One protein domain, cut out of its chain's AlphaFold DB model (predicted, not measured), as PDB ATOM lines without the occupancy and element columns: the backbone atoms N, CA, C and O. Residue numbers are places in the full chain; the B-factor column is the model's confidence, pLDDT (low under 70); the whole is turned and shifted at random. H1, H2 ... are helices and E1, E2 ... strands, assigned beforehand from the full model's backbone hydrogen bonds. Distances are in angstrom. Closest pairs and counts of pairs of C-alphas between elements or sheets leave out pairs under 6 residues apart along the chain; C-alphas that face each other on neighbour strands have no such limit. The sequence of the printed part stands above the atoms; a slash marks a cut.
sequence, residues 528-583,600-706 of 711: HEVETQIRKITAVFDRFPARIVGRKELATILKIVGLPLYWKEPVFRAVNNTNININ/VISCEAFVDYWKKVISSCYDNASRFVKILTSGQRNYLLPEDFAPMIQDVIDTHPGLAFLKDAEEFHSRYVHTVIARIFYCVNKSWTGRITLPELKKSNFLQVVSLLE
ATOM      1  N   HIS A 528     253.940 206.270 204.879       85.88
ATOM      2  CA  HIS A 528     253.746 207.359 205.836       85.88
ATOM      3  C   HIS A 528     252.287 207.845 205.918       85.88
ATOM      4  O   HIS A 528     251.812 208.175 207.007       85.88
ATOM      5  N   GLU A 529     251.543 207.868 204.807       86.25
ATOM      6  CA  GLU A 529     250.101 208.165 204.829       86.25
ATOM      7  C   GLU A 529     249.319 207.065 205.553       86.25
ATOM      8  O   GLU A 529     248.468 207.370 206.388       86.25
ATOM      9  N   VAL A 530     249.647 205.795 205.278       86.38
ATOM     10  CA  VAL A 530     249.067 204.624 205.952       86.38
ATOM     11  C   VAL A 530     249.311 204.691 207.461       86.38
ATOM     12  O   VAL A 530     248.360 204.618 208.239       86.38
ATOM     13  N   GLU A 531     250.557 204.901 207.885       89.25
ATOM     14  CA  GLU A 531     250.906 205.038 209.301       89.25
ATOM     15  C   GLU A 531     250.209 206.249 209.940       89.25
ATOM     16  O   GLU A 531     249.667 206.151 211.037       89.25
ATOM     17  N   THR A 532     250.139 207.385 209.244       90.62
ATOM     18  CA  THR A 532     249.468 208.593 209.748       90.62
ATOM     19  C   THR A 532     247.957 208.411 209.896       90.62
ATOM     20  O   THR A 532     247.387 208.920 210.860       90.62
ATOM     21  N   GLN A 533     247.298 207.656 209.011       88.62
ATOM     22  CA  GLN A 533     245.900 207.261 209.215       88.62
ATOM     23  C   GLN A 533     245.750 206.328 210.422       88.62
ATOM     24  O   GLN A 533     244.872 206.557 211.250       88.62
ATOM     25  N   ILE A 534     246.621 205.324 210.572       90.81
ATOM     26  CA  ILE A 534     246.580 204.391 211.709       90.81
ATOM     27  C   ILE A 534     246.790 205.133 213.037       90.81
ATOM     28  O   ILE A 534     245.999 204.948 213.955       90.81
ATOM     29  N   ARG A 535     247.777 206.036 213.128       90.75
ATOM     30  CA  ARG A 535     248.028 206.863 214.324       90.75
ATOM     31  C   ARG A 535     246.808 207.716 214.698       90.75
ATOM     32  O   ARG A 535     246.445 207.764 215.870       90.75
ATOM     33  N   LYS A 536     246.123 208.318 213.713       90.50
ATOM     34  CA  LYS A 536     244.856 209.048 213.928       90.50
ATOM     35  C   LYS A 536     243.727 208.144 214.429       90.50
ATOM     36  O   LYS A 536     242.972 208.563 215.294       90.50
ATOM     37  N   ILE A 537     243.612 206.924 213.901       90.19
ATOM     38  CA  ILE A 537     242.605 205.943 214.329       90.19
ATOM     39  C   ILE A 537     242.862 205.513 215.780       90.19
ATOM     40  O   ILE A 537     241.958 205.612 216.606       90.19
ATOM     41  N   THR A 538     244.086 205.094 216.116       90.19
ATOM     42  CA  THR A 538     244.438 204.639 217.472       90.19
ATOM     43  C   THR A 538     244.188 205.725 218.517       90.19
ATOM     44  O   THR A 538     243.513 205.456 219.504       90.19
ATOM     45  N   ALA A 539     244.598 206.973 218.251       89.31
ATOM     46  CA  ALA A 539     244.368 208.105 219.155       89.31
ATOM     47  C   ALA A 539     242.876 208.420 219.408       89.31
ATOM     48  O   ALA A 539     242.539 209.097 220.378       89.31
ATOM     49  N   VAL A 540     241.969 207.938 218.549       87.81
ATOM     50  CA  VAL A 540     240.515 208.029 218.750       87.81
ATOM     51  C   VAL A 540     240.000 206.835 219.553       87.81
ATOM     52  O   VAL A 540     239.188 207.032 220.452       87.81
ATOM     53  N   PHE A 541     240.505 205.621 219.304       88.00
ATOM     54  CA  PHE A 541     240.234 204.452 220.153       88.00
ATOM     55  C   PHE A 541     240.720 204.647 221.601       88.00
ATOM     56  O   PHE A 541     240.054 204.184 222.520       88.00
ATOM     57  N   ASP A 542     241.814 205.385 221.812       87.56
ATOM     58  CA  ASP A 542     242.333 205.763 223.136       87.56
ATOM     59  C   ASP A 542     241.372 206.647 223.955       87.56
ATOM     60  O   ASP A 542     241.501 206.730 225.174       87.56
ATOM     61  N   ARG A 543     240.379 207.282 223.313       87.06
ATOM     62  CA  ARG A 543     239.326 208.049 224.000       87.06
ATOM     63  C   ARG A 543     238.195 207.162 224.544       87.06
ATOM     64  O   ARG A 543     237.427 207.627 225.385       87.06
ATOM     65  N   PHE A 544     238.072 205.917 224.079       84.62
ATOM     66  CA  PHE A 544     237.006 205.000 224.489       84.62
ATOM     67  C   PHE A 544     237.467 204.058 225.614       84.62
ATOM     68  O   PHE A 544     238.597 203.559 225.580       84.62
ATOM     69  N   PRO A 545     236.605 203.767 226.610       76.69
ATOM     70  CA  PRO A 545     236.955 202.861 227.698       76.69
ATOM     71  C   PRO A 545     237.351 201.482 227.154       76.69
ATOM     72  O   PRO A 545     236.708 200.925 226.266       76.69
ATOM     73  N   ALA A 546     238.453 200.943 227.680       73.69
ATOM     74  CA  ALA A 546     239.052 199.674 227.260       73.69
ATOM     75  C   ALA A 546     239.398 199.547 225.753       73.69
ATOM     76  O   ALA A 546     239.611 198.428 225.292       73.69
ATOM     77  N   ARG A 547     239.484 200.652 224.984       81.31
ATOM     78  CA  ARG A 547     239.709 200.653 223.514       81.31
ATOM     79  C   ARG A 547     238.682 199.822 222.725       81.31
ATOM     80  O   ARG A 547     238.991 199.266 221.666       81.31
ATOM     81  N   ILE A 548     237.463 199.726 223.248       81.88
ATOM     82  CA  ILE A 548     236.362 198.939 222.693       81.88
ATOM     83  C   ILE A 548     235.242 199.892 222.249       81.88
ATOM     84  O   ILE A 548     234.948 200.861 222.938       81.88
ATOM     85  N   VAL A 549     234.661 199.635 221.074       84.50
ATOM     86  CA  VAL A 549     233.789 200.572 220.341       84.50
ATOM     87  C   VAL A 549     232.554 199.848 219.805       84.50
ATOM     88  O   VAL A 549     232.672 198.848 219.090       84.50
ATOM     89  N   GLY A 550     231.365 200.356 220.130       84.44
ATOM     90  CA  GLY A 550     230.077 199.861 219.638       84.44
ATOM     91  C   GLY A 550     229.617 200.506 218.322       84.44
ATOM     92  O   GLY A 550     230.190 201.485 217.836       84.44
ATOM     93  N   ARG A 551     228.515 199.989 217.755       81.19
ATOM     94  CA  ARG A 551     227.943 200.432 216.460       81.19
ATOM     95  C   ARG A 551     227.737 201.950 216.340       81.19
ATOM     96  O   ARG A 551     228.031 202.527 215.295       81.19
ATOM     97  N   LYS A 552     227.274 202.609 217.411       81.62
ATOM     98  CA  LYS A 552     227.042 204.069 217.451       81.62
ATOM     99  C   LYS A 552     228.343 204.881 217.427       81.62
ATOM    100  O   LYS A 552     228.403 205.935 216.807       81.62
ATOM    101  N   GLU A 553     229.376 204.392 218.102       84.62
ATOM    102  CA  GLU A 553     230.640 205.104 218.323       84.62
ATOM    103  C   GLU A 553     231.564 205.020 217.101       84.62
ATOM    104  O   GLU A 553     232.285 205.974 216.797       84.62
ATOM    105  N   LEU A 554     231.475 203.917 216.344       86.88
ATOM    106  CA  LEU A 554     232.219 203.689 215.104       86.88
ATOM    107  C   LEU A 554     232.017 204.806 214.063       86.88
ATOM    108  O   LEU A 554     232.943 205.115 213.312       86.88
ATOM    109  N   ALA A 555     230.846 205.451 214.050       85.38
ATOM    110  CA  ALA A 555     230.547 206.611 213.209       85.38
ATOM    111  C   ALA A 555     231.597 207.733 213.345       85.38
ATOM    112  O   ALA A 555     232.100 208.249 212.347       85.38
ATOM    113  N   THR A 556     231.992 208.053 214.582       86.50
ATOM    114  CA  THR A 556     233.014 209.066 214.898       86.50
ATOM    115  C   THR A 556     234.369 208.712 214.282       86.50
ATOM    116  O   THR A 556     235.098 209.586 213.812       86.50
ATOM    117  N   ILE A 557     234.699 207.419 214.248       86.81
ATOM    118  CA  ILE A 557     235.966 206.906 213.718       86.81
ATOM    119  C   ILE A 557     235.963 206.980 212.189       86.81
ATOM    120  O   ILE A 557     236.926 207.467 211.597       86.81
ATOM    121  N   LEU A 558     234.863 206.583 211.542       87.75
ATOM    122  CA  LEU A 558     234.709 206.688 210.087       87.75
ATOM    123  C   LEU A 558     234.820 208.135 209.590       87.75
ATOM    124  O   LEU A 558     235.528 208.377 208.609       87.75
ATOM    125  N   LYS A 559     234.238 209.101 210.315       86.69
ATOM    126  CA  LYS A 559     234.348 210.533 209.992       86.69
ATOM    127  C   LYS A 559     235.807 211.020 209.979       86.69
ATOM    128  O   LYS A 559     236.190 211.798 209.111       86.69
ATOM    129  N   ILE A 560     236.649 210.507 210.882       84.50
ATOM    130  CA  ILE A 560     238.089 210.833 210.973       84.50
ATOM    131  C   ILE A 560     238.926 210.092 209.912       84.50
ATOM    132  O   ILE A 560     239.963 210.592 209.470       84.50
ATOM    133  N   VAL A 561     238.459 208.928 209.454       84.75
ATOM    134  CA  VAL A 561     239.026 208.182 208.315       84.75
ATOM    135  C   VAL A 561     238.628 208.795 206.958       84.75
ATOM    136  O   VAL A 561     239.291 208.542 205.952       84.75
ATOM    137  N   GLY A 562     237.586 209.632 206.919       82.75
ATOM    138  CA  GLY A 562     237.040 210.214 205.691       82.75
ATOM    139  C   GLY A 562     236.097 209.266 204.940       82.75
ATOM    140  O   GLY A 562     236.092 209.251 203.707       82.75
ATOM    141  N   LEU A 563     235.337 208.445 205.673       86.06
ATOM    142  CA  LEU A 563     234.256 207.611 205.141       86.06
ATOM    143  C   LEU A 563     232.880 208.135 205.603       86.06
ATOM    144  O   LEU A 563     232.770 208.529 206.764       86.06
ATOM    145  N   PRO A 564     231.839 208.104 204.744       86.44
ATOM    146  CA  PRO A 564     230.487 208.546 205.103       86.44
ATOM    147  C   PRO A 564     229.851 207.725 206.229       86.44
ATOM    148  O   PRO A 564     230.086 206.519 206.345       86.44
ATOM    149  N   LEU A 565     228.967 208.363 206.997       86.12
ATOM    150  CA  LEU A 565     228.284 207.819 208.171       86.12
ATOM    151  C   LEU A 565     227.689 206.416 207.953       86.12
ATOM    152  O   LEU A 565     227.952 205.510 208.742       86.12
ATOM    153  N   TYR A 566     226.938 206.204 206.871       86.38
ATOM    154  CA  TYR A 566     226.237 204.937 206.573       86.38
ATOM    155  C   TYR A 566     227.151 203.797 206.100       86.38
ATOM    156  O   TYR A 566     226.687 202.746 205.662       86.38
ATOM    157  N   TRP A 567     228.472 203.977 206.179       89.56
ATOM    158  CA  TRP A 567     229.425 202.877 206.056       89.56
ATOM    159  C   TRP A 567     229.654 202.184 207.415       89.56
ATOM    160  O   TRP A 567     230.329 201.155 207.445       89.56
ATOM    161  N   LYS A 568     229.076 202.696 208.519       89.31
ATOM    162  CA  LYS A 568     229.200 202.145 209.882       89.31
ATOM    163  C   LYS A 568     228.794 200.677 209.972       89.31
ATOM    164  O   LYS A 568     229.666 199.873 210.286       89.31
ATOM    165  N   GLU A 569     227.567 200.285 209.624       89.00
ATOM    166  CA  GLU A 569     227.168 198.870 209.716       89.00
ATOM    167  C   GLU A 569     227.938 197.959 208.728       89.00
ATOM    168  O   GLU A 569     228.446 196.921 209.160       89.00
ATOM    169  N   PRO A 570     228.166 198.327 207.445       88.50
ATOM    170  CA  PRO A 570     229.027 197.542 206.557       88.50
ATOM    171  C   PRO A 570     230.458 197.330 207.076       88.50
ATOM    172  O   PRO A 570     230.978 196.216 206.978       88.50
ATOM    173  N   VAL A 571     231.101 198.358 207.645       88.81
ATOM    174  CA  VAL A 571     232.440 198.231 208.245       88.81
ATOM    175  C   VAL A 571     232.386 197.406 209.530       88.81
ATOM    176  O   VAL A 571     233.205 196.504 209.696       88.81
ATOM    177  N   PHE A 572     231.408 197.659 210.400       88.19
ATOM    178  CA  PHE A 572     231.208 196.937 211.654       88.19
ATOM    179  C   PHE A 572     231.069 195.426 211.415       88.19
ATOM    180  O   PHE A 572     231.827 194.616 211.959       88.19
ATOM    181  N   ARG A 573     230.167 195.050 210.500       86.25
ATOM    182  CA  ARG A 573     229.949 193.670 210.058       86.25
ATOM    183  C   ARG A 573     231.209 193.056 209.448       86.25
ATOM    184  O   ARG A 573     231.530 191.912 209.762       86.25
ATOM    185  N   ALA A 574     231.941 193.790 208.608       86.06
ATOM    186  CA  ALA A 574     233.151 193.280 207.965       86.06
ATOM    187  C   ALA A 574     234.300 193.022 208.959       86.06
ATOM    188  O   ALA A 574     234.935 191.968 208.887       86.06
ATOM    189  N   VAL A 575     234.529 193.923 209.923       85.62
ATOM    190  CA  VAL A 575     235.532 193.735 210.989       85.62
ATOM    191  C   VAL A 575     235.182 192.512 211.836       85.62
ATOM    192  O   VAL A 575     236.020 191.620 211.999       85.62
ATOM    193  N   ASN A 576     233.930 192.404 212.295       81.88
ATOM    194  CA  ASN A 576     233.463 191.260 213.080       81.88
ATOM    195  C   ASN A 576     233.584 189.936 212.307       81.88
ATOM    196  O   ASN A 576     234.095 188.956 212.851       81.88
ATOM    197  N   ASN A 577     233.240 189.919 211.016       75.81
ATOM    198  CA  ASN A 577     233.470 188.764 210.144       75.81
ATOM    199  C   ASN A 577     234.961 188.386 210.058       75.81
ATOM    200  O   ASN A 577     235.282 187.200 210.001       75.81
ATOM    201  N   THR A 578     235.896 189.345 210.066       70.06
ATOM    202  CA  THR A 578     237.333 189.012 210.096       70.06
ATOM    203  C   THR A 578     237.823 188.507 211.452       70.06
ATOM    204  O   THR A 578     238.636 187.587 211.467       70.06
ATOM    205  N   ASN A 579     237.299 189.013 212.572       62.12
ATOM    206  CA  ASN A 579     237.640 188.505 213.907       62.12
ATOM    207  C   ASN A 579     237.176 187.047 214.094       62.12
ATOM    208  O   ASN A 579     237.946 186.201 214.547       62.12
ATOM    209  N   ILE A 580     235.958 186.733 213.641       59.25
ATOM    210  CA  ILE A 580     235.410 185.368 213.608       59.25
ATOM    211  C   ILE A 580     236.329 184.431 212.805       59.25
ATOM    212  O   ILE A 580     236.710 183.377 213.296       59.25
ATOM    213  N   ASN A 581     236.774 184.832 211.609       52.88
ATOM    214  CA  ASN A 581     237.661 184.000 210.782       52.88
ATOM    215  C   ASN A 581     239.079 183.789 211.357       52.88
ATOM    216  O   ASN A 581     239.772 182.885 210.899       52.88
ATOM    217  N   ILE A 582     239.520 184.586 212.337       55.16
ATOM    218  CA  ILE A 582     240.781 184.350 213.064       55.16
ATOM    219  C   ILE A 582     240.562 183.318 214.180       55.16
ATOM    220  O   ILE A 582     241.364 182.402 214.342       55.16
ATOM    221  N   ASN A 583     239.453 183.433 214.916       52.72
ATOM    222  CA  ASN A 583     239.164 182.571 216.062       52.72
ATOM    223  C   ASN A 583     238.612 181.188 215.665       52.72
ATOM    224  O   ASN A 583     238.884 180.213 216.357       52.72
ATOM    225  N   VAL A 600     230.656 194.804 219.839       81.62
ATOM    226  CA  VAL A 600     231.754 195.734 220.077       81.62
ATOM    227  C   VAL A 600     233.057 195.266 219.423       81.62
ATOM    228  O   VAL A 600     233.411 194.084 219.456       81.62
ATOM    229  N   ILE A 601     233.793 196.217 218.858       84.62
ATOM    230  CA  ILE A 601     235.059 196.031 218.140       84.62
ATOM    231  C   ILE A 601     236.203 196.585 218.994       84.62
ATOM    232  O   ILE A 601     236.061 197.663 219.562       84.62
ATOM    233  N   SER A 602     237.341 195.886 219.073       87.06
ATOM    234  CA  SER A 602     238.556 196.441 219.693       87.06
ATOM    235  C   SER A 602     239.423 197.191 218.677       87.06
ATOM    236  O   SER A 602     239.380 196.904 217.474       87.06
ATOM    237  N   CYS A 603     240.237 198.129 219.167       87.06
ATOM    238  CA  CYS A 603     241.179 198.905 218.358       87.06
ATOM    239  C   CYS A 603     242.051 198.028 217.452       87.06
ATOM    240  O   CYS A 603     242.246 198.350 216.284       87.06
ATOM    241  N   GLU A 604     242.563 196.911 217.964       87.25
ATOM    242  CA  GLU A 604     243.487 196.016 217.260       87.25
ATOM    243  C   GLU A 604     242.783 195.360 216.067       87.25
ATOM    244  O   GLU A 604     243.267 195.429 214.936       87.25
ATOM    245  N   ALA A 605     241.583 194.812 216.297       86.75
ATOM    246  CA  ALA A 605     240.772 194.189 215.255       86.75
ATOM    247  C   ALA A 605     240.367 195.191 214.161       86.75
ATOM    248  O   ALA A 605     240.405 194.856 212.974       86.75
ATOM    249  N   PHE A 606     240.021 196.429 214.536       89.06
ATOM    250  CA  PHE A 606     239.731 197.484 213.564       89.06
ATOM    251  C   PHE A 606     240.977 197.906 212.781       89.06
ATOM    252  O   PHE A 606     240.924 198.014 211.558       89.06
ATOM    253  N   VAL A 607     242.101 198.140 213.461       89.62
ATOM    254  CA  VAL A 607     243.347 198.613 212.845       89.62
ATOM    255  C   VAL A 607     243.918 197.571 211.882       89.62
ATOM    256  O   VAL A 607     244.329 197.940 210.782       89.62
ATOM    257  N   ASP A 608     243.895 196.282 212.222       88.81
ATOM    258  CA  ASP A 608     244.395 195.223 211.338       88.81
ATOM    259  C   ASP A 608     243.459 194.946 210.154       88.81
ATOM    260  O   ASP A 608     243.925 194.747 209.024       88.81
ATOM    261  N   TYR A 609     242.142 195.058 210.354       89.00
ATOM    262  CA  TYR A 609     241.189 195.107 209.246       89.00
ATOM    263  C   TYR A 609     241.445 196.319 208.334       89.00
ATOM    264  O   TYR A 609     241.540 196.174 207.112       89.00
ATOM    265  N   TRP A 610     241.615 197.516 208.905       89.69
ATOM    266  CA  TRP A 610     241.794 198.748 208.141       89.69
ATOM    267  C   TRP A 610     243.111 198.754 207.357       89.69
ATOM    268  O   TRP A 610     243.089 199.053 206.163       89.69
ATOM    269  N   LYS A 611     244.225 198.297 207.957       88.56
ATOM    270  CA  LYS A 611     245.500 198.009 207.265       88.56
ATOM    271  C   LYS A 611     245.273 197.140 206.022       88.56
ATOM    272  O   LYS A 611     245.786 197.454 204.947       88.56
ATOM    273  N   LYS A 612     244.484 196.064 206.137       87.75
ATOM    274  CA  LYS A 612     244.166 195.135 205.035       87.75
ATOM    275  C   LYS A 612     243.276 195.767 203.954       87.75
ATOM    276  O   LYS A 612     243.423 195.445 202.773       87.75
ATOM    277  N   VAL A 613     242.388 196.693 204.322       86.69
ATOM    278  CA  VAL A 613     241.599 197.482 203.362       86.69
ATOM    279  C   VAL A 613     242.490 198.481 202.621       86.69
ATOM    280  O   VAL A 613     242.566 198.406 201.400       86.69
ATOM    281  N   ILE A 614     243.222 199.362 203.308       86.56
ATOM    282  CA  ILE A 614     244.004 200.435 202.656       86.56
ATOM    283  C   ILE A 614     245.240 199.947 201.895       86.56
ATOM    284  O   ILE A 614     245.692 200.637 200.987       86.56
ATOM    285  N   SER A 615     245.767 198.761 202.211       82.19
ATOM    286  CA  SER A 615     246.845 198.124 201.435       82.19
ATOM    287  C   SER A 615     246.359 197.442 200.150       82.19
ATOM    288  O   SER A 615     247.168 197.232 199.246       82.19
ATOM    289  N   SER A 616     245.061 197.130 200.037       79.69
ATOM    290  CA  SER A 616     244.474 196.479 198.855       79.69
ATOM    291  C   SER A 616     243.559 197.388 198.027       79.69
ATOM    292  O   SER A 616     243.403 197.161 196.830       79.69
ATOM    293  N   CYS A 617     242.948 198.404 198.640       81.06
ATOM    294  CA  CYS A 617     241.886 199.222 198.063       81.06
ATOM    295  C   CYS A 617     242.142 200.707 198.347       81.06
ATOM    296  O   CYS A 617     241.959 201.180 199.473       81.06
ATOM    297  N   TYR A 618     242.542 201.446 197.315       81.38
ATOM    298  CA  TYR A 618     243.040 202.812 197.466       81.38
ATOM    299  C   TYR A 618     242.022 203.888 197.067       81.38
ATOM    300  O   TYR A 618     242.097 205.011 197.553       81.38
ATOM    301  N   ASP A 619     241.043 203.552 196.222       85.25
ATOM    302  CA  ASP A 619     239.895 204.418 195.928       85.25
ATOM    303  C   ASP A 619     238.624 204.001 196.691       85.25
ATOM    304  O   ASP A 619     238.455 202.837 197.068       85.25
ATOM    305  N   ASN A 620     237.700 204.946 196.889       86.81
ATOM    306  CA  ASN A 620     236.490 204.720 197.685       86.81
ATOM    307  C   ASN A 620     235.555 203.652 197.096       86.81
ATOM    308  O   ASN A 620     234.956 202.906 197.863       86.81
ATOM    309  N   ALA A 621     235.474 203.488 195.772       89.25
ATOM    310  CA  ALA A 621     234.663 202.419 195.185       89.25
ATOM    311  C   ALA A 621     235.285 201.034 195.438       89.25
ATOM    312  O   ALA A 621     234.565 200.088 195.756       89.25
ATOM    313  N   SER A 622     236.615 200.919 195.381       88.38
ATOM    314  CA  SER A 622     237.330 199.686 195.748       88.38
ATOM    315  C   SER A 622     237.133 199.350 197.223       88.38
ATOM    316  O   SER A 622     236.806 198.211 197.551       88.38
ATOM    317  N   ARG A 623     237.266 200.349 198.112       89.25
ATOM    318  CA  ARG A 623     236.999 200.197 199.552       89.25
ATOM    319  C   ARG A 623     235.574 199.712 199.796       89.25
ATOM    320  O   ARG A 623     235.400 198.716 200.487       89.25
ATOM    321  N   PHE A 624     234.581 200.360 199.189       91.12
ATOM    322  CA  PHE A 624     233.168 200.014 199.338       91.12
ATOM    323  C   PHE A 624     232.882 198.559 198.933       91.12
ATOM    324  O   PHE A 624     232.339 197.794 199.728       91.12
ATOM    325  N   VAL A 625     233.339 198.134 197.744       91.00
ATOM    326  CA  VAL A 625     233.202 196.737 197.284       91.00
ATOM    327  C   VAL A 625     233.899 195.766 198.244       91.00
ATOM    328  O   VAL A 625     233.339 194.720 198.574       91.00
ATOM    329  N   LYS A 626     235.097 196.100 198.738       89.69
ATOM    330  CA  LYS A 626     235.843 195.245 199.673       89.69
ATOM    331  C   LYS A 626     235.168 195.136 201.042       89.69
ATOM    332  O   LYS A 626     235.165 194.050 201.612       89.69
ATOM    333  N   ILE A 627     234.583 196.223 201.543       90.81
ATOM    334  CA  ILE A 627     233.883 196.274 202.831       90.81
ATOM    335  C   ILE A 627     232.595 195.446 202.770       90.81
ATOM    336  O   ILE A 627     232.463 194.480 203.519       90.81
ATOM    337  N   LEU A 628     231.685 195.753 201.840       89.69
ATOM    338  CA  LEU A 628     230.382 195.081 201.758       89.69
ATOM    339  C   LEU A 628     230.520 193.565 201.516       89.69
ATOM    340  O   LEU A 628     229.827 192.772 202.151       89.69
ATOM    341  N   THR A 629     231.478 193.140 200.683       87.75
ATOM    342  CA  THR A 629     231.759 191.708 200.447       87.75
ATOM    343  C   THR A 629     232.541 191.023 201.579       87.75
ATOM    344  O   THR A 629     232.899 189.851 201.441       87.75
ATOM    345  N   SER A 630     232.880 191.726 202.671       80.94
ATOM    346  CA  SER A 630     233.830 191.270 203.709       80.94
ATOM    347  C   SER A 630     235.152 190.742 203.122       80.94
ATOM    348  O   SER A 630     235.776 189.814 203.635       80.94
ATOM    349  N   GLY A 631     235.564 191.312 201.990       79.19
ATOM    350  CA  GLY A 631     236.760 190.964 201.240       79.19
ATOM    351  C   GLY A 631     236.664 189.738 200.325       79.19
ATOM    352  O   GLY A 631     237.640 189.494 199.613       79.19
ATOM    353  N   GLN A 632     235.542 189.009 200.314       79.19
ATOM    354  CA  GLN A 632     235.397 187.698 199.660       79.19
ATOM    355  C   GLN A 632     235.218 187.763 198.134       79.19
ATOM    356  O   GLN A 632     235.535 186.807 197.430       79.19
ATOM    357  N   ARG A 633     234.674 188.866 197.602       86.12
ATOM    358  CA  ARG A 633     234.277 188.994 196.189       86.12
ATOM    359  C   ARG A 633     234.716 190.338 195.603       86.12
ATOM    360  O   ARG A 633     234.875 191.321 196.315       86.12
ATOM    361  N   ASN A 634     234.885 190.376 194.281       87.31
ATOM    362  CA  ASN A 634     235.262 191.584 193.523       87.31
ATOM    363  C   ASN A 634     234.051 192.262 192.840       87.31
ATOM    364  O   ASN A 634     234.212 193.100 191.953       87.31
ATOM    365  N   TYR A 635     232.839 191.857 193.224       91.38
ATOM    366  CA  TYR A 635     231.555 192.350 192.733       91.38
ATOM    367  C   TYR A 635     230.520 192.274 193.860       91.38
ATOM    368  O   TYR A 635     230.604 191.392 194.723       91.38
ATOM    369  N   LEU A 636     229.547 193.183 193.824       92.88
ATOM    370  CA  LEU A 636     228.450 193.261 194.784       92.88
ATOM    371  C   LEU A 636     227.193 192.585 194.236       92.88
ATOM    372  O   LEU A 636     226.853 192.738 193.060       92.88
ATOM    373  N   LEU A 637     226.513 191.855 195.112       93.75
ATOM    374  CA  LEU A 637     225.207 191.236 194.906       93.75
ATOM    375  C   LEU A 637     224.136 191.997 195.717       93.75
ATOM    376  O   LEU A 637     224.496 192.756 196.620       93.75
ATOM    377  N   PRO A 638     222.832 191.827 195.424       91.56
ATOM    378  CA  PRO A 638     221.750 192.500 196.151       91.56
ATOM    379  C   PRO A 638     221.838 192.355 197.679       91.56
ATOM    380  O   PRO A 638     221.631 193.319 198.412       91.56
ATOM    381  N   GLU A 639     222.220 191.175 198.165       91.38
ATOM    382  CA  GLU A 639     222.256 190.821 199.587       91.38
ATOM    383  C   GLU A 639     223.391 191.524 200.348       91.38
ATOM    384  O   GLU A 639     223.321 191.674 201.569       91.38
ATOM    385  N   ASP A 640     224.429 191.991 199.644       91.81
ATOM    386  CA  ASP A 640     225.542 192.730 200.253       91.81
ATOM    387  C   ASP A 640     225.117 194.139 200.706       91.81
ATOM    388  O   ASP A 640     225.711 194.696 201.629       91.81
ATOM    389  N   PHE A 641     224.081 194.708 200.077       92.62
ATOM    390  CA  PHE A 641     223.533 196.025 200.414       92.62
ATOM    391  C   PHE A 641     222.512 195.980 201.558       92.62
ATOM    392  O   PHE A 641     222.352 196.980 202.251       92.62
ATOM    393  N   ALA A 642     221.844 194.846 201.794       91.25
ATOM    394  CA  ALA A 642     220.804 194.713 202.819       91.25
ATOM    395  C   ALA A 642     221.184 195.269 204.216       91.25
ATOM    396  O   ALA A 642     220.419 196.087 204.727       91.25
ATOM    397  N   PRO A 643     222.350 194.941 204.822       90.06
ATOM    398  CA  PRO A 643     222.726 195.503 206.126       90.06
ATOM    399  C   PRO A 643     223.000 197.014 206.082       90.06
ATOM    400  O   PRO A 643     222.782 197.696 207.076       90.06
ATOM    401  N   MET A 644     223.444 197.552 204.940       91.94
ATOM    402  CA  MET A 644     223.633 198.996 204.770       91.94
ATOM    403  C   MET A 644     222.289 199.728 204.727       91.94
ATOM    404  O   MET A 644     222.132 200.762 205.363       91.94
ATOM    405  N   ILE A 645     221.315 199.204 203.975       92.88
ATOM    406  CA  ILE A 645     220.013 199.866 203.834       92.88
ATOM    407  C   ILE A 645     219.188 199.750 205.123       92.88
ATOM    408  O   ILE A 645     218.476 200.694 205.448       92.88
ATOM    409  N   GLN A 646     219.328 198.668 205.897       91.12
ATOM    410  CA  GLN A 646     218.709 198.583 207.226       91.12
ATOM    411  C   GLN A 646     219.259 199.663 208.175       91.12
ATOM    412  O   GLN A 646     218.482 200.402 208.763       91.12
ATOM    413  N   ASP A 647     220.582 199.839 208.247       89.94
ATOM    414  CA  ASP A 647     221.220 200.891 209.057       89.94
ATOM    415  C   ASP A 647     220.805 202.316 208.627       89.94
ATOM    416  O   ASP A 647     220.655 203.208 209.464       89.94
ATOM    417  N   VAL A 648     220.532 202.533 207.334       90.50
ATOM    418  CA  VAL A 648     219.920 203.779 206.832       90.50
ATOM    419  C   VAL A 648     218.489 203.957 207.372       90.50
ATOM    420  O   VAL A 648     218.184 205.031 207.879       90.50
ATOM    421  N   ILE A 649     217.627 202.931 207.344       90.81
ATOM    422  CA  ILE A 649     216.263 203.000 207.923       90.81
ATOM    423  C   ILE A 649     216.319 203.263 209.434       90.81
ATOM    424  O   ILE A 649     215.598 204.115 209.949       90.81
ATOM    425  N   ASP A 650     217.199 202.558 210.143       88.19
ATOM    426  CA  ASP A 650     217.269 202.587 211.603       88.19
ATOM    427  C   ASP A 650     217.839 203.906 212.155       88.19
ATOM    428  O   ASP A 650     217.675 204.185 213.352       88.19
ATOM    429  N   THR A 651     218.541 204.702 211.333       87.88
ATOM    430  CA  THR A 651     219.316 205.867 211.804       87.88
ATOM    431  C   THR A 651     219.153 207.179 211.027       87.88
ATOM    432  O   THR A 651     219.590 208.202 211.549       87.88
ATOM    433  N   HIS A 652     218.527 207.202 209.845       89.12
ATOM    434  CA  HIS A 652     218.268 208.446 209.101       89.12
ATOM    435  C   HIS A 652     217.018 209.165 209.650       89.12
ATOM    436  O   HIS A 652     215.963 208.531 209.740       89.12
ATOM    437  N   PRO A 653     217.065 210.475 209.974       85.38
ATOM    438  CA  PRO A 653     215.927 211.187 210.568       85.38
ATOM    439  C   PRO A 653     214.682 211.174 209.666       85.38
ATOM    440  O   PRO A 653     213.614 210.760 210.117       85.38
ATOM    441  N   GLY A 654     214.828 211.481 208.370       86.31
ATOM    442  CA  GLY A 654     213.759 211.342 207.370       86.31
ATOM    443  C   GLY A 654     213.130 209.941 207.217       86.31
ATOM    444  O   GLY A 654     212.063 209.833 206.618       86.31
ATOM    445  N   LEU A 655     213.718 208.871 207.777       86.69
ATOM    446  CA  LEU A 655     213.138 207.514 207.802       86.69
ATOM    447  C   LEU A 655     212.612 207.082 209.181       86.69
ATOM    448  O   LEU A 655     212.125 205.958 209.312       86.69
ATOM    449  N   ALA A 656     212.612 207.957 210.192       85.06
ATOM    450  CA  ALA A 656     212.115 207.624 211.531       85.06
ATOM    451  C   ALA A 656     210.662 207.098 211.527       85.06
ATOM    452  O   ALA A 656     210.349 206.169 212.262       85.06
ATOM    453  N   PHE A 657     209.797 207.602 210.636       86.56
ATOM    454  CA  PHE A 657     208.420 207.104 210.482       86.56
ATOM    455  C   PHE A 657     208.337 205.653 209.966       86.56
ATOM    456  O   PHE A 657     207.331 204.978 210.172       86.56
ATOM    457  N   LEU A 658     209.356 205.194 209.231       87.31
ATOM    458  CA  LEU A 658     209.430 203.836 208.692       87.31
ATOM    459  C   LEU A 658     209.978 202.870 209.746       87.31
ATOM    460  O   LEU A 658     209.592 201.704 209.761       87.31
ATOM    461  N   LYS A 659     210.843 203.362 210.639       84.88
ATOM    462  CA  LYS A 659     211.465 202.591 211.717       84.88
ATOM    463  C   LYS A 659     210.436 201.898 212.611       84.88
ATOM    464  O   LYS A 659     210.541 200.692 212.795       84.88
ATOM    465  N   ASP A 660     209.403 202.616 213.043       86.69
ATOM    466  CA  ASP A 660     208.317 202.073 213.880       86.69
ATOM    467  C   ASP A 660     207.402 201.075 213.130       86.69
ATOM    468  O   ASP A 660     206.534 200.442 213.728       86.69
ATOM    469  N   ALA A 661     207.573 200.930 211.812       89.12
ATOM    470  CA  ALA A 661     206.710 200.159 210.922       89.12
ATOM    471  C   ALA A 661     207.461 198.970 210.281       89.12
ATOM    472  O   ALA A 661     207.592 198.876 209.056       89.12
ATOM    473  N   GLU A 662     207.946 198.050 211.127       85.62
ATOM    474  CA  GLU A 662     208.799 196.895 210.771       85.62
ATOM    475  C   GLU A 662     208.300 196.078 209.561       85.62
ATOM    476  O   GLU A 662     209.095 195.673 208.708       85.62
ATOM    477  N   GLU A 663     206.979 195.910 209.407       88.62
ATOM    478  CA  GLU A 663     206.348 195.219 208.266       88.62
ATOM    479  C   GLU A 663     206.779 195.762 206.888       88.62
ATOM    480  O   GLU A 663     206.795 195.034 205.886       88.62
ATOM    481  N   PHE A 664     207.135 197.049 206.815       90.06
ATOM    482  CA  PHE A 664     207.537 197.715 205.580       90.06
ATOM    483  C   PHE A 664     209.053 197.728 205.358       90.06
ATOM    484  O   PHE A 664     209.465 197.916 204.209       90.06
ATOM    485  N   HIS A 665     209.880 197.471 206.384       90.69
ATOM    486  CA  HIS A 665     211.351 197.508 206.283       90.69
ATOM    487  C   HIS A 665     211.845 196.608 205.155       90.69
ATOM    488  O   HIS A 665     212.475 197.078 204.209       90.69
ATOM    489  N   SER A 666     211.471 195.323 205.187       91.62
ATOM    490  CA  SER A 666     211.883 194.343 204.175       91.62
ATOM    491  C   SER A 666     211.471 194.758 202.757       91.62
ATOM    492  O   SER A 666     212.258 194.628 201.817       91.62
ATOM    493  N   ARG A 667     210.274 195.339 202.571       91.38
ATOM    494  CA  ARG A 667     209.850 195.840 201.252       91.38
ATOM    495  C   ARG A 667     210.662 197.060 200.815       91.38
ATOM    496  O   ARG A 667     211.024 197.147 199.641       91.38
ATOM    497  N   TYR A 668     210.952 197.985 201.729       93.50
ATOM    498  CA  TYR A 668     211.748 199.177 201.442       93.50
ATOM    499  C   TYR A 668     213.191 198.806 201.077       93.50
ATOM    500  O   TYR A 668     213.657 199.204 200.010       93.50
ATOM    501  N   VAL A 669     213.843 197.944 201.869       93.88
ATOM    502  CA  VAL A 669     215.184 197.393 201.600       93.88
ATOM    503  C   VAL A 669     215.260 196.799 200.190       93.88
ATOM    504  O   VAL A 669     216.072 197.246 199.380       93.88
ATOM    505  N   HIS A 670     214.366 195.866 199.839       93.62
ATOM    506  CA  HIS A 670     214.334 195.280 198.492       93.62
ATOM    507  C   HIS A 670     214.082 196.323 197.387       93.62
ATOM    508  O   HIS A 670     214.702 196.248 196.324       93.62
ATOM    509  N   THR A 671     213.224 197.321 197.626       94.06
ATOM    510  CA  THR A 671     212.909 198.374 196.641       94.06
ATOM    511  C   THR A 671     214.099 199.304 196.387       94.06
ATOM    512  O   THR A 671     214.398 199.631 195.234       94.06
ATOM    513  N   VAL A 672     214.813 199.706 197.441       94.12
ATOM    514  CA  VAL A 672     216.025 200.534 197.341       94.12
ATOM    515  C   VAL A 672     217.144 199.759 196.646       94.12
ATOM    516  O   VAL A 672     217.764 200.282 195.722       94.12
ATOM    517  N   ILE A 673     217.353 198.486 196.995       94.56
ATOM    518  CA  ILE A 673     218.356 197.633 196.339       94.56
ATOM    519  C   ILE A 673     218.033 197.454 194.847       94.56
ATOM    520  O   ILE A 673     218.921 197.614 194.009       94.56
ATOM    521  N   ALA A 674     216.768 197.221 194.483       93.31
ATOM    522  CA  ALA A 674     216.353 197.159 193.081       93.31
ATOM    523  C   ALA A 674     216.658 198.469 192.325       93.31
ATOM    524  O   ALA A 674     217.157 198.425 191.199       93.31
ATOM    525  N   ARG A 675     216.449 199.641 192.949       91.81
ATOM    526  CA  ARG A 675     216.837 200.943 192.371       91.81
ATOM    527  C   ARG A 675     218.347 201.103 192.205       91.81
ATOM    528  O   ARG A 675     218.786 201.563 191.151       91.81
ATOM    529  N   ILE A 676     219.142 200.686 193.190       93.62
ATOM    530  CA  ILE A 676     220.610 200.703 193.101       93.62
ATOM    531  C   ILE A 676     221.067 199.857 191.904       93.62
ATOM    532  O   ILE A 676     221.844 200.334 191.078       93.62
ATOM    533  N   PHE A 677     220.534 198.643 191.739       92.94
ATOM    534  CA  PHE A 677     220.870 197.799 190.591       92.94
ATOM    535  C   PHE A 677     220.389 198.389 189.256       92.94
ATOM    536  O   PHE A 677     221.166 198.390 188.303       92.94
ATOM    537  N   TYR A 678     219.189 198.978 189.191       91.69
ATOM    538  CA  TYR A 678     218.678 199.653 187.988       91.69
ATOM    539  C   TYR A 678     219.571 200.819 187.518       91.69
ATOM    540  O   TYR A 678     219.819 200.978 186.321       91.69
ATOM    541  N   CYS A 679     220.084 201.627 188.451       89.81
ATOM    542  CA  CYS A 679     220.916 202.792 188.134       89.81
ATOM    543  C   CYS A 679     222.403 202.446 187.918       89.81
ATOM    544  O   CYS A 679     223.066 203.065 187.075       89.81
ATOM    545  N   VAL A 680     222.941 201.476 188.668       91.31
ATOM    546  CA  VAL A 680     224.380 201.157 188.695       91.31
ATOM    547  C   VAL A 680     224.748 199.984 187.779       91.31
ATOM    548  O   VAL A 680     225.720 200.103 187.030       91.31
ATOM    549  N   ASN A 681     223.998 198.874 187.782       91.75
ATOM    550  CA  ASN A 681     224.340 197.657 187.026       91.75
ATOM    551  C   ASN A 681     223.919 197.756 185.551       91.75
ATOM    552  O   ASN A 681     223.079 197.009 185.053       91.75
ATOM    553  N   LYS A 682     224.539 198.692 184.829       87.75
ATOM    554  CA  LYS A 682     224.279 198.970 183.406       87.75
ATOM    555  C   LYS A 682     224.550 197.761 182.495       87.75
ATOM    556  O   LYS A 682     224.081 197.761 181.359       87.75
ATOM    557  N   SER A 683     225.279 196.750 182.977       87.75
ATOM    558  CA  SER A 683     225.502 195.471 182.290       87.75
ATOM    559  C   SER A 683     224.374 194.436 182.437       87.75
ATOM    560  O   SER A 683     224.424 193.426 181.742       87.75
ATOM    561  N   TRP A 684     223.377 194.653 183.310       88.19
ATOM    562  CA  TRP A 684     222.272 193.713 183.604       88.19
ATOM    563  C   TRP A 684     222.720 192.306 184.053       88.19
ATOM    564  O   TRP A 684     221.965 191.340 183.990       88.19
ATOM    565  N   THR A 685     223.953 192.189 184.545       89.56
ATOM    566  CA  THR A 685     224.578 190.934 184.997       89.56
ATOM    567  C   THR A 685     224.121 190.470 186.382       89.56
ATOM    568  O   THR A 685     224.532 189.401 186.832       89.56
ATOM    569  N   GLY A 686     223.347 191.287 187.106       89.12
ATOM    570  CA  GLY A 686     223.004 191.050 188.512       89.12
ATOM    571  C   GLY A 686     224.204 191.167 189.462       89.12
ATOM    572  O   GLY A 686     224.135 190.714 190.601       89.12
ATOM    573  N   ARG A 687     225.323 191.746 188.999       92.44
ATOM    574  CA  ARG A 687     226.593 191.852 189.733       92.44
ATOM    575  C   ARG A 687     227.199 193.235 189.521       92.44
ATOM    576  O   ARG A 687     227.792 193.481 188.476       92.44
ATOM    577  N   ILE A 688     227.089 194.132 190.501       93.31
ATOM    578  CA  ILE A 688     227.702 195.464 190.400       93.31
ATOM    579  C   ILE A 688     229.221 195.317 190.483       93.31
ATOM    580  O   ILE A 688     229.776 194.895 191.501       93.31
ATOM    581  N   THR A 689     229.900 195.670 189.397       91.75
ATOM    582  CA  THR A 689     231.361 195.624 189.292       91.75
ATOM    583  C   THR A 689     232.004 196.962 189.669       91.75
ATOM    584  O   THR A 689     231.399 198.029 189.556       91.75
ATOM    585  N   LEU A 690     233.277 196.930 190.076       89.94
ATOM    586  CA  LEU A 690     234.035 198.137 190.422       89.94
ATOM    587  C   LEU A 690     234.014 199.234 189.323       89.94
ATOM    588  O   LEU A 690     233.830 200.401 189.676       89.94
ATOM    589  N   PRO A 691     234.150 198.931 188.011       89.25
ATOM    590  CA  PRO A 691     234.065 199.951 186.962       89.25
ATOM    591  C   PRO A 691     232.658 200.524 186.746       89.25
ATOM    592  O   PRO A 691     232.547 201.643 186.250       89.25
ATOM    593  N   GLU A 692     231.593 199.792 187.089       91.12
ATOM    594  CA  GLU A 692     230.218 200.311 187.068       91.12
ATOM    595  C   GLU A 692     229.982 201.259 188.245       91.12
ATOM    596  O   GLU A 692     229.525 202.383 188.038       91.12
ATOM    597  N   LEU A 693     230.388 200.854 189.455       90.81
ATOM    598  CA  LEU A 693     230.290 201.678 190.660       90.81
ATOM    599  C   LEU A 693     231.058 203.004 190.495       90.81
ATOM    600  O   LEU A 693     230.497 204.068 190.754       90.81
ATOM    601  N   LYS A 694     232.284 202.959 189.947       89.00
ATOM    602  CA  LYS A 694     233.096 204.144 189.587       89.00
ATOM    603  C   LYS A 694     232.470 205.053 188.517       89.00
ATOM    604  O   LYS A 694     232.893 206.196 188.384       89.00
ATOM    605  N   LYS A 695     231.498 204.562 187.740       88.38
ATOM    606  CA  LYS A 695     230.749 205.308 186.705       88.38
ATOM    607  C   LYS A 695     229.318 205.649 187.151       88.38
ATOM    608  O   LYS A 695     228.448 205.917 186.311       88.38
ATOM    609  N   SER A 696     229.060 205.591 188.455       90.12
ATOM    610  CA  SER A 696     227.778 205.910 189.075       90.12
ATOM    611  C   SER A 696     227.939 207.031 190.097       90.12
ATOM    612  O   SER A 696     228.995 207.182 190.706       90.12
ATOM    613  N   ASN A 697     226.866 207.782 190.322       89.81
ATOM    614  CA  ASN A 697     226.766 208.779 191.385       89.81
ATOM    615  C   ASN A 697     226.359 208.168 192.742       89.81
ATOM    616  O   ASN A 697     226.163 208.909 193.697       89.81
ATOM    617  N   PHE A 698     226.235 206.838 192.859       90.75
ATOM    618  CA  PHE A 698     225.735 206.185 194.076       90.75
ATOM    619  C   PHE A 698     226.548 206.556 195.325       90.75
ATOM    620  O   PHE A 698     225.972 206.916 196.345       90.75
ATOM    621  N   LEU A 699     227.883 206.550 195.237       89.62
ATOM    622  CA  LEU A 699     228.741 206.910 196.374       89.62
ATOM    623  C   LEU A 699     228.637 208.394 196.763       89.62
ATOM    624  O   LEU A 699     228.880 208.718 197.917       89.62
ATOM    625  N   GLN A 700     228.262 209.273 195.828       88.56
ATOM    626  CA  GLN A 700     227.995 210.686 196.113       88.56
ATOM    627  C   GLN A 700     226.652 210.847 196.838       88.56
ATOM    628  O   GLN A 700     226.586 211.569 197.822       88.56
ATOM    629  N   VAL A 701     225.609 210.125 196.412       89.06
ATOM    630  CA  VAL A 701     224.312 210.107 197.117       89.06
ATOM    631  C   VAL A 701     224.475 209.564 198.541       89.06
ATOM    632  O   VAL A 701     223.975 210.166 199.478       89.06
ATOM    633  N   VAL A 702     225.263 208.501 198.736       88.38
ATOM    634  CA  VAL A 702     225.581 207.961 200.075       88.38
ATOM    635  C   VAL A 702     226.321 208.962 200.980       88.38
ATOM    636  O   VAL A 702     226.240 208.833 202.199       88.38
ATOM    637  N   SER A 703     227.027 209.949 200.414       86.69
ATOM    638  CA  SER A 703     227.590 211.073 201.177       86.69
ATOM    639  C   SER A 703     226.547 212.151 201.486       86.69
ATOM    640  O   SER A 703     226.508 212.622 202.615       86.69
ATOM    641  N   LEU A 704     225.681 212.502 200.528       86.19
ATOM    642  CA  LEU A 704     224.648 213.535 200.708       86.19
ATOM    643  C   LEU A 704     223.624 213.178 201.801       86.19
ATOM    644  O   LEU A 704     223.166 214.067 202.504       86.19
ATOM    645  N   LEU A 705     223.354 211.889 202.039       84.06
ATOM    646  CA  LEU A 705     222.509 211.424 203.159       84.06
ATOM    647  C   LEU A 705     223.074 211.758 204.563       84.06
ATOM    648  O   LEU A 705     222.405 211.517 205.567       84.06
ATOM    649  N   GLU A 706     224.333 212.205 204.678       79.81
ATOM    650  CA  GLU A 706     224.912 212.735 205.932       79.81
ATOM    651  C   GLU A 706     224.744 214.267 206.044       79.81
ATOM    652  O   GLU A 706     224.944 214.828 207.119       79.81
TER     653      GLU A 706
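This is residues 528 to 583 and 600 to 706 of the 711 residues of the protein "Hypothetical protein" of Oppiella nova (UniProt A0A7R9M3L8). Two groups of helices stand on either side of a core helix, H3: on one side H1, H2 and H4, with a tiny sheet of two strands by one end of H1 and H4, and on the other side H6, H7 and H8. H5 packs on H3 between the groups, the short H9 packs on H5, and H10 lies near H3. The printed part has 163 residues with ten named helices and two named strands, in the order H1 E1 H2 H3 E2 H4 H5 H6 H7 H8 H9 H10; E1 and E2 are antiparallel and the class is mostly helix. The whole is compact, with a radius of gyration of the C-alphas of 16.1 A, and rounded, spanning 41 by 37 by 32 A.

H1, residues 528 to 541, begins at C-alpha 528 (253.746, 207.359, 205.836) and is 19.9 A long. E1 is residues 548 to 550, H2 554 to 561. H3, residues 565 to 583, is 28.6 A long. E2 is residues 600 to 602. H4, residues 603 to 616, is 19.9 A long. H5 is residues 620 to 628. H6, residues 638 to 651, is 20.7 A long. H7 is residues 653 to 659. H8, residues 662 to 680, is 27.4 A long. H9 is residues 690 to 693, and H10, 698 to 704, ends at C-alpha 704 (224.648, 213.535, 200.708).

H3, the hub, touches four helices. Its residues 565 to 572 touch H2, about perpendicular at 78 degrees, closest at the C-alphas of Ala 555 and Leu 565, 5.7 A. Its residues 575 to 579 touch H4, closest at the C-alphas of Val 575 and Tyr 609, 6.1 A. Its residues 570 to 574 touch H5, closest at the C-alphas of Pro 570 and Leu 628, 5.6 A, and its residues 566 to 570 touch H6, closest at the C-alphas of Pro 570 and Met 644, 5.9 A. H1 touches H4 at a shallow tilt of 25 degrees, opposite ways, the closest C-alphas being those of Phe 541 and Cys 603, 5.9 A. H6 touches H8, closest at the C-alphas of Ile 645 and Val 669, 5.9 A; H6 and H7 touch only at the corner, closest at the C-alphas of Ile 649 and Leu 655, 5.5 A. H5 touches H9, closest at the C-alphas of Ala 621 and Leu 693, 6.3 A. H10 is close to H3 but not clearly touching, with the C-alphas of Tyr 566 and Val 702 7.2 A apart. Between E1 and E2, N 549 and O 601 are within hydrogen-bond range at 2.9 A. Every O i to N i+4 pair is within range in H1, H2, H5 and H10, against 13 of 15 in H3, 9 of 10 in H4, 7 of 10 in H6, 13 of 15 in H8 and 1 of 3 in H7, which has 3 of 4 O i to N i+3 pairs within range; H9 is too short for an O i to N i+4 pair.

The C-alphas of His 528 and Glu 663, the two farthest apart, are 49.0 A apart. Residues 584 to 599 are not printed, and C-alphas 583 and 600 are 15.6 A apart across the cut. Of the links that are printed whole, none is long. Mean pLDDT of the printed part is 86.8, with residues 579 to 583 under 70.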